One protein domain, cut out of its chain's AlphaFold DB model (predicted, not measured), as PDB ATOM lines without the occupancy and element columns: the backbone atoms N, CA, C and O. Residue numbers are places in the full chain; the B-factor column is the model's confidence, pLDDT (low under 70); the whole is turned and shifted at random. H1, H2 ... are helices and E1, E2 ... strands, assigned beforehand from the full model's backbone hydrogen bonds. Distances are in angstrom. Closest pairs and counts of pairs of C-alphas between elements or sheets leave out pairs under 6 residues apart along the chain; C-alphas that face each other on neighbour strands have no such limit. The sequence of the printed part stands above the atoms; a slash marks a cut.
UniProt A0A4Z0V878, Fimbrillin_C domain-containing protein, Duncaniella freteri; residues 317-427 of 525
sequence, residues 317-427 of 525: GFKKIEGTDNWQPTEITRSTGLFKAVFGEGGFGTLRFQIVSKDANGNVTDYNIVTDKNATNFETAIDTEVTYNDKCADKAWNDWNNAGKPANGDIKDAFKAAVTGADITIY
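What this domain is: This is residues 317 to 427 of the 525 residues of the protein "Fimbrillin_C domain-containing protein" of Duncaniella freteri (UniProt A0A4Z0V878). Two lobes make this domain: a curled, strongly twisted sheet of five short strands (E1 to E5) at one end, and a small group of three helices at the other. In the helical lobe H2 and H3 form a hairpin, H1 touches H2 with its end nearer the sheet, and no helix covers the sheet. The 111 printed residues hold, in order, E1 E2 H1 E3 E4 E5 H2 H3 E6; the sheet runs E1 E2 E5 E3 E4 and is mixed. The class is mixed, helices and strands, with under half of the residues in named elements. The whole is only just loose, close to compact, with a radius of gyration of the C-alphas of 15.9 A and spans of 49 by 33 by 29 A.

How they stand to each other: E1, residues 318 to 320, and E2, residues 326 to 329, form an antiparallel hairpin, with N 319 and O 328 2.8 A apart. E2 is parallel to E5, residues 379 to 382, with N 327 and O 380 at 2.8 A. E5 is antiparallel to E3, residues 350 to 355, with N 351 and O 381 at 2.8 A. E3 pairs with E5 over residues 350 to 353 and, staggered, with E4, residues 367 to 369, over 353 to 355; E3 and E4 are an antiparallel hairpin, with N 354 and O 368 at 2.8 A. H1, residues 337 to 343, touches H2, residues 393 to 402, at a steep tilt of 41 degrees, the same way; their closest C-alphas, of Val 342 and Ala 393, are 5.3 A apart. H2 and H3, residues 410 to 420, touch as a helical hairpin, closest at the C-alphas of Ala 396 and Phe 415, 4.6 A, at a shallow tilt of 33 degrees, only just short of steep, opposite ways. H1, H2 and H3 are not on the sheet. Every O i to N i+4 pair is within hydrogen-bond range in H1, H2 and H3. E6, residues 425 to 427, pairs with no named strand.

Where its parts are: E1 begins at C-alpha 318 (-43.653, -17.116, 29.674). E3, the longest strand, measures 15.7 A. H2 measures 14.1 A and H3 15.1 A, from C-alpha 410 (-41.208, -2.679, -3.765). E6 ends at C-alpha 427 (-59.390, -5.568, 3.588).

The domain as a whole: The C-alphas farthest apart, of Ala 360 and Gly 409, are 51.6 A apart. The printed part has no cut. The link E3 to E4, 11 residues, is long. Mean pLDDT of the printed part is 82.6; residues 355 to 377 are under 70.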
ATOM      1  N   GLY A 317     -47.612 -19.573  27.928       81.31
ATOM      2  CA  GLY A 317     -47.071 -18.600  28.864       81.31
ATOM      3  C   GLY A 317     -45.572 -18.368  28.743       81.31
ATOM      4  O   GLY A 317     -44.893 -18.929  27.885       81.31
ATOM      5  N   PHE A 318     -45.056 -17.522  29.633       83.81
ATOM      6  CA  PHE A 318     -43.653 -17.116  29.674       83.81
ATOM      7  C   PHE A 318     -43.050 -17.342  31.065       83.81
ATOM      8  O   PHE A 318     -43.726 -17.203  32.087       83.81
ATOM      9  N   LYS A 319     -41.752 -17.652  31.110       85.81
ATOM     10  CA  LYS A 319     -40.938 -17.762  32.328       85.81
ATOM     11  C   LYS A 319     -39.729 -16.833  32.248       85.81
ATOM     12  O   LYS A 319     -39.152 -16.651  31.177       85.81
ATOM     13  N   LYS A 320     -39.326 -16.261  33.383       87.25
ATOM     14  CA  LYS A 320     -38.129 -15.415  33.454       87.25
ATOM     15  C   LYS A 320     -36.874 -16.265  33.220       87.25
ATOM     16  O   LYS A 320     -36.780 -17.379  33.735       87.25
ATOM     17  N   ILE A 321     -35.927 -15.755  32.441       86.00
ATOM     18  CA  ILE A 321     -34.618 -16.385  32.246       86.00
ATOM     19  C   ILE A 321     -33.734 -16.017  33.443       86.00
ATOM     20  O   ILE A 321     -33.550 -14.834  33.745       86.00
ATOM     21  N   GLU A 322     -33.184 -17.019  34.131       87.31
ATOM     22  CA  GLU A 322     -32.322 -16.797  35.297       87.31
ATOM     23  C   GLU A 322     -31.116 -15.912  34.952       87.31
ATOM     24  O   GLU A 322     -30.439 -16.112  33.945       87.31
ATOM     25  N   GLY A 323     -30.852 -14.913  35.798       87.25
ATOM     26  CA  GLY A 323     -29.725 -13.992  35.624       87.25
ATOM     27  C   GLY A 323     -29.918 -12.901  34.563       87.25
ATOM     28  O   GLY A 323     -28.974 -12.159  34.309       87.25
ATOM     29  N   THR A 324     -31.108 -12.766  33.964       85.94
ATOM     30  CA  THR A 324     -31.417 -11.693  33.000       85.94
ATOM     31  C   THR A 324     -32.751 -11.010  33.317       85.94
ATOM     32  O   THR A 324     -33.557 -11.536  34.087       85.94
ATOM     33  N   ASP A 325     -33.013  -9.867  32.681       83.44
ATOM     34  CA  ASP A 325     -34.333  -9.214  32.687       83.44
ATOM     35  C   ASP A 325     -35.250  -9.705  31.553       83.44
ATOM     36  O   ASP A 325     -36.349  -9.191  31.365       83.44
ATOM     37  N   ASN A 326     -34.819 -10.725  30.808       84.19
ATOM     38  CA  ASN A 326     -35.580 -11.288  29.705       84.19
ATOM     39  C   ASN A 326     -36.424 -12.481  30.153       84.19
ATOM     40  O   ASN A 326     -36.104 -13.224  31.087       84.19
ATOM     41  N   TRP A 327     -37.497 -12.690  29.411       88.19
ATOM     42  CA  TRP A 327     -38.396 -13.820  29.519       88.19
ATOM     43  C   TRP A 327     -38.236 -14.724  28.299       88.19
ATOM     44  O   TRP A 327     -37.789 -14.305  27.232       88.19
ATOM     45  N   GLN A 328     -38.613 -15.981  28.458       87.06
ATOM     46  CA  GLN A 328     -38.711 -16.950  27.373       87.06
ATOM     47  C   GLN A 328     -40.068 -17.648  27.455       87.06
ATOM     48  O   GLN A 328     -40.616 -17.779  28.556       87.06
ATOM     49  N   PRO A 329     -40.633 -18.096  26.330       86.75
ATOM     50  CA  PRO A 329     -41.842 -18.905  26.346       86.75
ATOM     51  C   PRO A 329     -41.618 -20.204  27.131       86.75
ATOM     52  O   PRO A 329     -40.507 -20.735  27.208       86.75
ATOM     53  N   THR A 330     -42.667 -20.706  27.780       87.44
ATOM     54  CA  THR A 330     -42.617 -22.003  28.470       87.44
ATOM     55  C   THR A 330     -42.620 -23.164  27.483       87.44
ATOM     56  O   THR A 330     -41.977 -24.175  27.743       87.44
ATOM     57  N   GLU A 331     -43.345 -22.985  26.380       87.62
ATOM     58  CA  GLU A 331     -43.490 -23.884  25.239       87.62
ATOM     59  C   GLU A 331     -43.924 -23.043  24.027       87.62
ATOM     60  O   GLU A 331     -44.504 -21.967  24.207       87.62
ATOM     61  N   ILE A 332     -43.646 -23.518  22.809       88.56
ATOM     62  CA  ILE A 332     -44.108 -22.879  21.573       88.56
ATOM     63  C   ILE A 332     -44.677 -23.938  20.623       88.56
ATOM     64  O   ILE A 332     -43.950 -24.777  20.085       88.56
ATOM     65  N   THR A 333     -45.974 -23.858  20.337       90.81
ATOM     66  CA  THR A 333     -46.637 -24.666  19.309       90.81
ATOM     67  C   THR A 333     -46.563 -23.968  17.947       90.81
ATOM     68  O   THR A 333     -47.472 -23.251  17.546       90.81
ATOM     69  N   ARG A 334     -45.480 -24.206  17.193       90.31
ATOM     70  CA  ARG A 334     -45.261 -23.615  15.848       90.31
ATOM     71  C   ARG A 334     -46.038 -24.301  14.718       90.31
ATOM     72  O   ARG A 334     -45.896 -23.958  13.549       90.31
ATOM     73  N   SER A 335     -46.806 -25.338  15.042       90.00
ATOM     74  CA  SER A 335     -47.595 -26.095  14.070       90.00
ATOM     75  C   SER A 335     -48.971 -25.490  13.804       90.00
ATOM     76  O   SER A 335     -49.617 -25.922  12.849       90.00
ATOM     77  N   THR A 336     -49.414 -24.516  14.608       91.94
ATOM     78  CA  THR A 336     -50.709 -23.856  14.422       91.94
ATOM     79  C   THR A 336     -50.732 -23.068  13.115       91.94
ATOM     80  O   THR A 336     -49.727 -22.485  12.698       91.94
ATOM     81  N   GLY A 337     -51.889 -23.065  12.445       94.44
ATOM     82  CA  GLY A 337     -52.046 -22.390  11.155       94.44
ATOM     83  C   GLY A 337     -51.759 -20.893  11.261       94.44
ATOM     84  O   GLY A 337     -50.990 -20.360  10.467       94.44
ATOM     85  N   LEU A 338     -52.296 -20.238  12.295       95.12
ATOM     86  CA  LEU A 338     -52.143 -18.799  12.481       95.12
ATOM     87  C   LEU A 338     -50.703 -18.390  12.834       95.12
ATOM     88  O   LEU A 338     -50.220 -17.371  12.345       95.12
ATOM     89  N   PHE A 339     -49.981 -19.190  13.631       94.31
ATOM     90  CA  PHE A 339     -48.565 -18.921  13.910       94.31
ATOM     91  C   PHE A 339     -47.723 -19.015  12.641       94.31
ATOM     92  O   PHE A 339     -46.926 -18.118  12.373       94.31
ATOM     93  N   LYS A 340     -47.929 -20.062  11.831       95.12
ATOM     94  CA  LYS A 340     -47.238 -20.210  10.544       95.12
ATOM     95  C   LYS A 340     -47.574 -19.084   9.577       95.12
ATOM     96  O   LYS A 340     -46.675 -18.610   8.893       95.12
ATOM     97  N   ALA A 341     -48.824 -18.631   9.545       96.12
ATOM     98  CA  ALA A 341     -49.219 -17.521   8.687       96.12
ATOM     99  C   ALA A 341     -48.484 -16.218   9.062       96.12
ATOM    100  O   ALA A 341     -47.994 -15.496   8.199       96.12
ATOM    101  N   VAL A 342     -48.334 -15.930  10.360       95.31
ATOM    102  CA  VAL A 342     -47.677 -14.695  10.820       95.31
ATOM    103  C   VAL A 342     -46.142 -14.794  10.781       95.31
ATOM    104  O   VAL A 342     -45.481 -13.877  10.291       95.31
ATOM    105  N   PHE A 343     -45.563 -15.899  11.262       93.38
ATOM    106  CA  PHE A 343     -44.118 -16.046  11.516       93.38
ATOM    107  C   PHE A 343     -43.396 -17.035  10.578       93.38
ATOM    108  O   PHE A 343     -42.164 -17.135  10.591       93.38
ATOM    109  N   GLY A 344     -44.123 -17.759   9.726       91.88
ATOM    110  CA  GLY A 344     -43.567 -18.814   8.876       91.88
ATOM    111  C   GLY A 344     -43.013 -19.992   9.686       91.88
ATOM    112  O   GLY A 344     -43.545 -20.361  10.729       91.88
ATOM    113  N   GLU A 345     -41.918 -20.590   9.205       87.06
ATOM    114  CA  GLU A 345     -41.238 -21.711   9.881       87.06
ATOM    115  C   GLU A 345     -40.241 -21.272  10.976       87.06
ATOM    116  O   GLU A 345     -39.599 -22.114  11.605       87.06
ATOM    117  N   GLY A 346     -40.079 -19.963  11.198       86.44
ATOM    118  CA  GLY A 346     -39.117 -19.417  12.156       86.44
ATOM    119  C   GLY A 346     -39.683 -19.160  13.549       86.44
ATOM    120  O   GLY A 346     -40.817 -19.505  13.880       86.44
ATOM    121  N   GLY A 347     -38.856 -18.527  14.377       87.06
ATOM    122  CA  GLY A 347     -39.279 -17.958  15.654       87.06
ATOM    123  C   GLY A 347     -39.908 -16.573  15.505       87.06
ATOM    124  O   GLY A 347     -39.784 -15.927  14.466       87.06
ATOM    125  N   PHE A 348     -40.520 -16.073  16.578       86.25
ATOM    126  CA  PHE A 348     -41.057 -14.702  16.645       86.25
ATOM    127  C   PHE A 348     -39.991 -13.653  17.022       86.25
ATOM    128  O   PHE A 348     -40.280 -12.463  17.126       86.25
ATOM    129  N   GLY A 349     -38.744 -14.078  17.244       85.69
ATOM    130  CA  GLY A 349     -37.646 -13.186  17.604       85.69
ATOM    131  C   GLY A 349     -37.833 -12.567  18.988       85.69
ATOM    132  O   GLY A 349     -38.003 -13.276  19.977       85.69
ATOM    133  N   THR A 350     -37.740 -11.239  19.075       83.12
ATOM    134  CA  THR A 350     -37.921 -10.496  20.331       83.12
ATOM    135  C   THR A 350     -39.280  -9.814  20.341       83.12
ATOM    136  O   THR A 350     -39.552  -8.979  19.482       83.12
ATOM    137  N   LEU A 351     -40.097 -10.103  21.352       81.06
ATOM    138  CA  LEU A 351     -41.380  -9.447  21.578       81.06
ATOM    139  C   LEU A 351     -41.362  -8.646  22.883       81.06
ATOM    140  O   LEU A 351     -40.676  -8.997  23.845       81.06
ATOM    141  N   ARG A 352     -42.153  -7.572  22.929       76.69
ATOM    142  CA  ARG A 352     -42.436  -6.821  24.159       76.69
ATOM    143  C   ARG A 352     -43.876  -7.050  24.585       76.69
ATOM    144  O   ARG A 352     -44.785  -6.975  23.762       76.69
ATOM    145  N   PHE A 353     -44.082  -7.313  25.867       72.56
ATOM    146  CA  PHE A 353     -45.400  -7.605  26.418       72.56
ATOM    147  C   PHE A 353     -45.604  -6.933  27.773       72.56
ATOM    148  O   PHE A 353     -44.669  -6.730  28.543       72.56
ATOM    149  N   GLN A 354     -46.849  -6.572  28.062       72.81
ATOM    150  CA  GLN A 354     -47.317  -6.225  29.394       72.81
ATOM    151  C   GLN A 354     -47.871  -7.476  30.063       72.81
ATOM    152  O   GLN A 354     -48.709  -8.188  29.500       72.81
ATOM    153  N   ILE A 355     -47.432  -7.715  31.296       68.12
ATOM    154  CA  ILE A 355     -48.067  -8.692  32.174       68.12
ATOM    155  C   ILE A 355     -49.351  -8.055  32.706       68.12
ATOM    156  O   ILE A 355     -49.288  -7.077  33.452       68.12
ATOM    157  N   VAL A 356     -50.507  -8.617  32.353       64.06
ATOM    158  CA  VAL A 356     -51.776  -8.290  33.012       64.06
ATOM    159  C   VAL A 356     -52.071  -9.389  34.041       64.06
ATOM    160  O   VAL A 356     -51.659 -10.537  33.884       64.06
ATOM    161  N   SER A 357     -52.666  -8.992  35.164       60.03
ATOM    162  CA  SER A 357     -52.814  -9.736  36.425       60.03
ATOM    163  C   SER A 357     -53.230 -11.212  36.314       60.03
ATOM    164  O   SER A 357     -53.876 -11.637  35.364       60.03
ATOM    165  N   LYS A 358     -52.886 -11.985  37.353       59.91
ATOM    166  CA  LYS A 358     -53.319 -13.375  37.541       59.91
ATOM    167  C   LYS A 358     -54.693 -13.439  38.214       59.91
ATOM    168  O   LYS A 358     -54.995 -12.580  39.044       59.91
ATOM    169  N   ASP A 359     -55.483 -14.469  37.917       64.31
ATOM    170  CA  ASP A 359     -56.654 -14.805  38.732       64.31
ATOM    171  C   ASP A 359     -56.240 -15.282  40.141       64.31
ATOM    172  O   ASP A 359     -55.057 -15.471  40.450       64.31
ATOM    173  N   ALA A 360     -57.228 -15.503  41.014       63.25
ATOM    174  CA  ALA A 360     -57.012 -15.995  42.377       63.25
ATOM    175  C   ALA A 360     -56.320 -17.376  42.445       63.25
ATOM    176  O   ALA A 360     -55.828 -17.754  43.508       63.25
ATOM    177  N   ASN A 361     -56.252 -18.104  41.325       65.50
ATOM    178  CA  ASN A 361     -55.628 -19.418  41.202       65.50
ATOM    179  C   ASN A 361     -54.211 -19.344  40.600       65.50
ATOM    180  O   ASN A 361     -53.553 -20.373  40.451       65.50
ATOM    181  N   GLY A 362     -53.716 -18.144  40.285       51.19
ATOM    182  CA  GLY A 362     -52.384 -17.929  39.730       51.19
ATOM    183  C   GLY A 362     -52.289 -18.090  38.209       51.19
ATOM    184  O   GLY A 362     -51.174 -18.006  37.682       51.19
ATOM    185  N   ASN A 363     -53.413 -18.270  37.507       52.53
ATOM    186  CA  ASN A 363     -53.449 -18.328  36.047       52.53
ATOM    187  C   ASN A 363     -53.348 -16.916  35.474       52.53
ATOM    188  O   ASN A 363     -54.010 -15.999  35.957       52.53
ATOM    189  N   VAL A 364     -52.534 -16.732  34.438       53.28
ATOM    190  CA  VAL A 364     -52.473 -15.453  33.718       53.28
ATOM    191  C   VAL A 364     -53.762 -15.291  32.914       53.28
ATOM    192  O   VAL A 364     -54.070 -16.155  32.098       53.28
ATOM    193  N   THR A 365     -54.523 -14.217  33.152       53.53
ATOM    194  CA  THR A 365     -55.834 -14.031  32.507       53.53
ATOM    195  C   THR A 365     -55.784 -13.209  31.224       53.53
ATOM    196  O   THR A 365     -56.692 -13.344  30.418       53.53
ATOM    197  N   ASP A 366     -54.734 -12.410  30.992       55.19
ATOM    198  CA  ASP A 366     -54.498 -11.732  29.710       55.19
ATOM    199  C   ASP A 366     -53.026 -11.318  29.531       55.19
ATOM    200  O   ASP A 366     -52.385 -10.809  30.451       55.19
ATOM    201  N   TYR A 367     -52.496 -11.486  28.318       55.44
ATOM    202  CA  TYR A 367     -51.229 -10.884  27.890       55.44
ATOM    203  C   TYR A 367     -51.558  -9.747  26.924       55.44
ATOM    204  O   TYR A 367     -52.095  -9.996  25.844       55.44
ATOM    205  N   ASN A 368     -51.241  -8.501  27.277       56.31
ATOM    206  CA  ASN A 368     -51.312  -7.397  26.321       56.31
ATOM    207  C   ASN A 368     -49.928  -7.191  25.719       56.31
ATOM    208  O   ASN A 368     -49.030  -6.634  26.337       56.31
ATOM    209  N   ILE A 369     -49.739  -7.676  24.497       58.34
ATOM    210  CA  ILE A 369     -48.597  -7.279  23.677       58.34
ATOM    211  C   ILE A 369     -48.818  -5.802  23.350       58.34
ATOM    212  O   ILE A 369     -49.929  -5.422  23.005       58.34
ATOM    213  N   VAL A 370     -47.807  -4.952  23.498       54.91
ATOM    214  CA  VAL A 370     -47.874  -3.566  23.020       54.91
ATOM    215  C   VAL A 370     -46.513  -3.229  22.442       54.91
ATOM    216  O   VAL A 370     -45.470  -3.540  23.019       54.91
ATOM    217  N   THR A 371     -46.526  -2.578  21.290       51.06
ATOM    218  CA  THR A 371     -45.337  -2.166  20.550       51.06
ATOM    219  C   THR A 371     -45.081  -0.670  20.738       51.06
ATOM    220  O   THR A 371     -45.037   0.085  19.775       51.06
ATOM    221  N   ASP A 372     -44.903  -0.211  21.981       45.47
ATOM    222  CA  ASP A 372     -44.446   1.161  22.233       45.47
ATOM    223  C   ASP A 372     -43.058   1.161  22.885       45.47
ATOM    224  O   ASP A 372     -42.824   0.576  23.944       45.47
ATOM    225  N   LYS A 373     -42.113   1.842  22.232       41.72
ATOM    226  CA  LYS A 373     -40.754   2.060  22.736       41.72
ATOM    227  C   LYS A 373     -40.689   3.051  23.905       41.72
ATOM    228  O   LYS A 373     -39.647   3.106  24.553       41.72
ATOM    229  N   ASN A 374     -41.769   3.791  24.166       45.84
ATOM    230  CA  ASN A 374     -41.854   4.843  25.178       45.84
ATOM    231  C   ASN A 374     -42.733   4.496  26.390       45.84
ATOM    232  O   ASN A 374     -42.733   5.268  27.350       45.84
ATOM    233  N   ALA A 375     -43.474   3.381  26.393       53.78
ATOM    234  CA  ALA A 375     -44.232   3.005  27.587       53.78
ATOM    235  C   ALA A 375     -43.332   2.316  28.625       53.78
ATOM    236  O   ALA A 375     -42.401   1.578  28.306       53.78
ATOM    237  N   THR A 376     -43.590   2.613  29.896       55.25
ATOM    238  CA  THR A 376     -42.632   2.403  30.990       55.25
ATOM    239  C   THR A 376     -42.715   1.027  31.655       55.25
ATOM    240  O   THR A 376     -41.875   0.726  32.495       55.25
ATOM    241  N   ASN A 377     -43.699   0.194  31.293       67.81
ATOM    242  CA  ASN A 377     -44.030  -1.054  31.996       67.81
ATOM    243  C   ASN A 377     -44.099  -2.253  31.027       67.81
ATOM    244  O   ASN A 377     -45.165  -2.842  30.858       67.81
ATOM    245  N   PHE A 378     -42.991  -2.595  30.364       73.62
ATOM    246  CA  PHE A 378     -42.912  -3.756  29.468       73.62
ATOM    247  C   PHE A 378     -41.858  -4.756  29.902       73.62
ATOM    248  O   PHE A 378     -40.765  -4.381  30.316       73.62
ATOM    249  N   GLU A 379     -42.176  -6.023  29.687       80.06
ATOM    250  CA  GLU A 379     -41.245  -7.136  29.743       80.06
ATOM    251  C   GLU A 379     -40.833  -7.526  28.320       80.06
ATOM    252  O   GLU A 379     -41.584  -7.338  27.355       80.06
ATOM    253  N   THR A 380     -39.627  -8.070  28.181       82.44
ATOM    254  CA  THR A 380     -39.110  -8.552  26.895       82.44
ATOM    255  C   THR A 380     -39.090 -10.068  26.907       82.44
ATOM    256  O   THR A 380     -38.463 -10.657  27.783       82.44
ATOM    257  N   ALA A 381     -39.753 -10.703  25.940       83.38
ATOM    258  CA  ALA A 381     -39.624 -12.134  25.702       83.38
ATOM    259  C   ALA A 381     -38.851 -12.401  24.413       83.38
ATOM    260  O   ALA A 381     -39.002 -11.689  23.422       83.38
ATOM    261  N   ILE A 382     -38.023 -13.438  24.438       84.38
ATOM    262  CA  ILE A 382     -37.174 -13.824  23.316       84.38
ATOM    263  C   ILE A 382     -37.465 -15.284  22.978       84.38
ATOM    264  O   ILE A 382     -37.506 -16.132  23.871       84.38
ATOM    265  N   ASP A 383     -37.653 -15.576  21.694       85.50
ATOM    266  CA  ASP A 383     -37.552 -16.938  21.179       85.50
ATOM    267  C   ASP A 383     -36.072 -17.311  21.065       85.50
ATOM    268  O   ASP A 383     -35.351 -16.825  20.192       85.50
ATOM    269  N   THR A 384     -35.596 -18.135  21.991       82.00
ATOM    270  CA  THR A 384     -34.206 -18.604  22.006       82.00
ATOM    271  C   THR A 384     -34.016 -19.928  21.272       82.00
ATOM    272  O   THR A 384     -32.877 -20.367  21.123       82.00
ATOM    273  N   GLU A 385     -35.097 -20.597  20.861       79.62
ATOM    274  CA  GLU A 385     -35.031 -21.930  20.253       79.62
ATOM    275  C   GLU A 385     -34.786 -21.864  18.747       79.62
ATOM    276  O   GLU A 385     -34.073 -22.705  18.202       79.62
ATOM    277  N   VAL A 386     -35.385 -20.879  18.070       84.81
ATOM    278  CA  VAL A 386     -35.325 -20.745  16.612       84.81
ATOM    279  C   VAL A 386     -35.121 -19.286  16.227       84.81
ATOM    280  O   VAL A 386     -35.679 -18.371  16.831       84.81
ATOM    281  N   THR A 387     -34.316 -19.056  15.192       86.31
ATOM    282  CA  THR A 387     -34.093 -17.716  14.647       86.31
ATOM    283  C   THR A 387     -35.366 -17.142  14.037       86.31
ATOM    284  O   THR A 387     -36.160 -17.857  13.421       86.31
ATOM    285  N   TYR A 388     -35.528 -15.827  14.160       85.56
ATOM    286  CA  TYR A 388     -36.587 -15.096  13.478       85.56
ATOM    287  C   TYR A 388     -36.490 -15.273  11.958       85.56
ATOM    288  O   TYR A 388     -35.410 -15.111  11.388       85.56
ATOM    289  N   ASN A 389     -37.609 -15.604  11.310       83.12
ATOM    290  CA  ASN A 389     -37.664 -15.732   9.857       83.12
ATOM    291  C   ASN A 389     -37.777 -14.342   9.221       83.12
ATOM    292  O   ASN A 389     -38.805 -13.677   9.324       83.12
ATOM    293  N   ASP A 390     -36.732 -13.908   8.525       82.88
ATOM    294  CA  ASP A 390     -36.684 -12.600   7.872       82.88
ATOM    295  C   ASP A 390     -37.544 -12.500   6.599       82.88
ATOM    296  O   ASP A 390     -37.660 -11.419   6.025       82.88
ATOM    297  N   LYS A 391     -38.187 -13.599   6.190       85.75
ATOM    298  CA  LYS A 391     -39.111 -13.668   5.049       85.75
ATOM    299  C   LYS A 391     -40.568 -13.897   5.455       85.75
ATOM    300  O   LYS A 391     -41.391 -14.181   4.590       85.75
ATOM    301  N   CYS A 392     -40.895 -13.834   6.747       92.56
ATOM    302  CA  CYS A 392     -42.275 -14.005   7.199       92.56
ATOM    303  C   CYS A 392     -43.131 -12.748   6.992       92.56
ATOM    304  O   CYS A 392     -42.620 -11.636   6.819       92.56
ATOM    305  N   ALA A 393     -44.446 -12.938   7.072       96.12
ATOM    306  CA  ALA A 393     -45.438 -11.884   6.942       96.12
ATOM    307  C   ALA A 393     -45.241 -10.768   7.987       96.12
ATOM    308  O   ALA A 393     -45.295  -9.585   7.644       96.12
ATOM    309  N   ASP A 394     -44.910 -11.126   9.234       94.69
ATOM    310  CA  ASP A 394     -44.640 -10.146  10.294       94.69
ATOM    311  C   ASP A 394     -43.436  -9.256   9.972       94.69
ATOM    312  O   ASP A 394     -43.471  -8.041  10.182       94.69
ATOM    313  N   LYS A 395     -42.379  -9.826   9.382       93.50
ATOM    314  CA  LYS A 395     -41.199  -9.051   8.985       93.50
ATOM    315  C   LYS A 395     -41.557  -8.049   7.902       93.50
ATOM    316  O   LYS A 395     -41.239  -6.868   8.043       93.50
ATOM    317  N   ALA A 396     -42.224  -8.517   6.853       95.50
ATOM    318  CA  ALA A 396     -42.572  -7.688   5.713       95.50
ATOM    319  C   ALA A 396     -43.527  -6.551   6.117       95.50
ATOM    320  O   ALA A 396     -43.317  -5.399   5.730       95.50
ATOM    321  N   TRP A 397     -44.515  -6.836   6.975       95.38
ATOM    322  CA  TRP A 397     -45.400  -5.807   7.520       95.38
ATOM    323  C   TRP A 397     -44.638  -4.765   8.343       95.38
ATOM    324  O   TRP A 397     -44.829  -3.562   8.154       95.38
ATOM    325  N   ASN A 398     -43.750  -5.205   9.242       92.62
ATOM    326  CA  ASN A 398     -42.965  -4.301  10.081       92.62
ATOM    327  C   ASN A 398     -42.021  -3.420   9.252       92.62
ATOM    328  O   ASN A 398     -41.883  -2.237   9.558       92.62
ATOM    329  N   ASP A 399     -41.407  -3.953   8.195       94.50
ATOM    330  CA  ASP A 399     -40.569  -3.174   7.277       94.50
ATOM    331  C   ASP A 399     -41.373  -2.077   6.571       94.50
ATOM    332  O   ASP A 399     -40.976  -0.908   6.592       94.50
ATOM    333  N   TRP A 400     -42.539  -2.424   6.019       95.06
ATOM    334  CA  TRP A 400     -43.446  -1.463   5.389       95.06
ATOM    335  C   TRP A 400     -43.930  -0.394   6.380       95.06
ATOM    336  O   TRP A 400     -43.889   0.804   6.086       95.06
ATOM    337  N   ASN A 401     -44.313  -0.802   7.593       92.69
ATOM    338  CA  ASN A 401     -44.727   0.114   8.654       92.69
ATOM    339  C   ASN A 401     -43.587   1.056   9.085       92.69
ATOM    340  O   ASN A 401     -43.802   2.261   9.218       92.69
ATOM    341  N   ASN A 402     -42.365   0.540   9.251       93.00
ATOM    342  CA  ASN A 402     -41.186   1.328   9.626       93.00
ATOM    343  C   ASN A 402     -40.752   2.310   8.529       93.00
ATOM    344  O   ASN A 402     -40.218   3.373   8.842       93.00
ATOM    345  N   ALA A 403     -41.019   1.990   7.263       94.50
ATOM    346  CA  ALA A 403     -40.831   2.902   6.138       94.50
ATOM    347  C   ALA A 403     -41.916   3.992   6.040       94.50
ATOM    348  O   ALA A 403     -41.898   4.790   5.105       94.50
ATOM    349  N   GLY A 404     -42.854   4.047   6.990       91.69
ATOM    350  CA  GLY A 404     -43.934   5.030   7.002       91.69
ATOM    351  C   GLY A 404     -45.102   4.668   6.089       91.69
ATOM    352  O   GLY A 404     -45.822   5.569   5.674       91.69
ATOM    353  N   LYS A 405     -45.293   3.374   5.791       92.06
ATOM    354  CA  LYS A 405     -46.394   2.843   4.973       92.06
ATOM    355  C   LYS A 405     -46.518   3.530   3.605       92.06
ATOM    356  O   LYS A 405     -47.552   4.125   3.312       92.06
ATOM    357  N   PRO A 406     -45.475   3.494   2.758       92.44
ATOM    358  CA  PRO A 406     -45.575   4.074   1.427       92.44
ATOM    359  C   PRO A 406     -46.706   3.408   0.628       92.44
ATOM    360  O   PRO A 406     -46.847   2.182   0.640       92.44
ATOM    361  N   ALA A 407     -47.477   4.230  -0.089       87.31
ATOM    362  CA  ALA A 407     -48.628   3.798  -0.885       87.31
ATOM    363  C   ALA A 407     -48.243   2.987  -2.137       87.31
ATOM    364  O   ALA A 407     -49.088   2.300  -2.707       87.31
ATOM    365  N   ASN A 408     -46.976   3.050  -2.571       88.81
ATOM    366  CA  ASN A 408     -46.455   2.390  -3.772       88.81
ATOM    367  C   ASN A 408     -45.000   1.926  -3.578       88.81
ATOM    368  O   ASN A 408     -44.268   2.507  -2.770       88.81
ATOM    369  N   GLY A 409     -44.573   0.957  -4.392       93.25
ATOM    370  CA  GLY A 409     -43.182   0.516  -4.537       93.25
ATOM    371  C   GLY A 409     -42.858  -0.802  -3.831       93.25
ATOM    372  O   GLY A 409     -43.641  -1.296  -3.020       93.25
ATOM    373  N   ASP A 410     -41.652  -1.314  -4.092       94.75
ATOM    374  CA  ASP A 410     -41.208  -2.679  -3.765       94.75
ATOM    375  C   ASP A 410     -41.480  -3.120  -2.320       94.75
ATOM    376  O   ASP A 410     -41.747  -4.291  -2.064       94.75
ATOM    377  N   ILE A 411     -41.417  -2.203  -1.349       95.25
ATOM    378  CA  ILE A 411     -41.633  -2.541   0.063       95.25
ATOM    379  C   ILE A 411     -43.108  -2.804   0.395       95.25
ATOM    380  O   ILE A 411     -43.398  -3.663   1.225       95.25
ATOM    381  N   LYS A 412     -44.043  -2.098  -0.257       93.69
ATOM    382  CA  LYS A 412     -45.480  -2.390  -0.163       93.69
ATOM    383  C   LYS A 412     -45.769  -3.719  -0.851       93.69
ATOM    384  O   LYS A 412     -46.470  -4.545  -0.275       93.69
ATOM    385  N   ASP A 413     -45.200  -3.924  -2.034       93.94
ATOM    386  CA  ASP A 413     -45.423  -5.128  -2.835       93.94
ATOM    387  C   ASP A 413     -44.897  -6.368  -2.096       93.94
ATOM    388  O   ASP A 413     -45.595  -7.375  -1.995       93.94
ATOM    389  N   ALA A 414     -43.722  -6.266  -1.463       95.31
ATOM    390  CA  ALA A 414     -43.164  -7.310  -0.605       95.31
ATOM    391  C   ALA A 414     -44.035  -7.593   0.631       95.31
ATOM    392  O   ALA A 414     -44.222  -8.755   0.989       95.31
ATOM    393  N   PHE A 415     -44.589  -6.556   1.273       95.44
ATOM    394  CA  PHE A 415     -45.560  -6.722   2.359       95.44
ATOM    395  C   PHE A 415     -46.799  -7.483   1.883       95.44
ATOM    396  O   PHE A 415     -47.149  -8.496   2.487       95.44
ATOM    397  N   LYS A 416     -47.446  -7.022   0.807       95.00
ATOM    398  CA  LYS A 416     -48.667  -7.651   0.298       95.00
ATOM    399  C   LYS A 416     -48.407  -9.099  -0.090       95.00
ATOM    400  O   LYS A 416     -49.102  -9.966   0.423       95.00
ATOM    401  N   ALA A 417     -47.350  -9.362  -0.859       95.19
ATOM    402  CA  ALA A 417     -46.968 -10.709  -1.278       95.19
ATOM    403  C   ALA A 417     -46.678 -11.655  -0.100       95.19
ATOM    404  O   ALA A 417     -47.071 -12.818  -0.140       95.19
ATOM    405  N   ALA A 418     -46.012 -11.181   0.960       96.12
ATOM    406  CA  ALA A 418     -45.730 -12.009   2.133       96.12
ATOM    407  C   ALA A 418     -46.991 -12.323   2.954       96.12
ATOM    408  O   ALA A 418     -47.106 -13.416   3.502       96.12
ATOM    409  N   VAL A 419     -47.928 -11.375   3.050       97.00
ATOM    410  CA  VAL A 419     -49.181 -11.552   3.797       97.00
ATOM    411  C   VAL A 419     -50.175 -12.417   3.027       97.00
ATOM    412  O   VAL A 419     -50.704 -13.373   3.591       97.00
ATOM    413  N   THR A 420     -50.399 -12.145   1.742       96.50
ATOM    414  CA  THR A 420     -51.303 -12.959   0.918       96.50
ATOM    415  C   THR A 420     -50.727 -14.344   0.646       96.50
ATOM    416  O   THR A 420     -51.458 -15.322   0.729       96.50
ATOM    417  N   GLY A 421     -49.410 -14.473   0.457       95.81
ATOM    418  CA  GLY A 421     -48.735 -15.774   0.361       95.81
ATOM    419  C   GLY A 421     -48.790 -16.617   1.644       95.81
ATOM    420  O   GLY A 421     -48.436 -17.793   1.616       95.81
ATOM    421  N   ALA A 422     -49.231 -16.030   2.759       95.75
ATOM    422  CA  ALA A 422     -49.494 -16.707   4.025       95.75
ATOM    423  C   ALA A 422     -50.993 -16.996   4.258       95.75
ATOM    424  O   ALA A 422     -51.403 -17.236   5.395       95.75
ATOM    425  N   ASP A 423     -51.813 -16.942   3.201       95.75
ATOM    426  CA  ASP A 423     -53.270 -17.129   3.222       95.75
ATOM    427  C   ASP A 423     -54.031 -16.093   4.073       95.75
ATOM    428  O   ASP A 423     -55.140 -16.345   4.556       95.75
ATOM    429  N   ILE A 424     -53.453 -14.901   4.268       97.62
ATOM    430  CA  ILE A 424     -54.095 -13.794   4.985       97.62
ATOM    431  C   ILE A 424     -54.683 -12.807   3.969       97.62
ATOM    432  O   ILE A 424     -53.961 -12.179   3.197       97.62
ATOM    433  N   THR A 425     -55.999 -12.609   4.008       97.25
ATOM    434  CA  THR A 425     -56.690 -11.613   3.173       97.25
ATOM    435  C   THR A 425     -56.597 -10.220   3.789       97.25
ATOM    436  O   THR A 425     -56.791 -10.061   4.998       97.25
ATOM    437  N   ILE A 426     -56.371  -9.196   2.963       97.06
ATOM    438  CA  ILE A 426     -56.260  -7.798   3.403       97.06
ATOM    439  C   ILE A 426     -57.499  -7.000   2.957       97.06
ATOM    440  O   ILE A 426     -57.738  -6.795   1.769       97.06
ATOM    441  N   TYR A 427     -58.270  -6.460   3.900       96.56
ATOM    442  CA  TYR A 427     -59.390  -5.568   3.588       96.56
ATOM    443  C   TYR A 427     -59.042  -4.122   3.917       96.56
ATOM    444  O   TYR A 427     -58.771  -3.759   5.064       96.56
TER     445      TYR A 427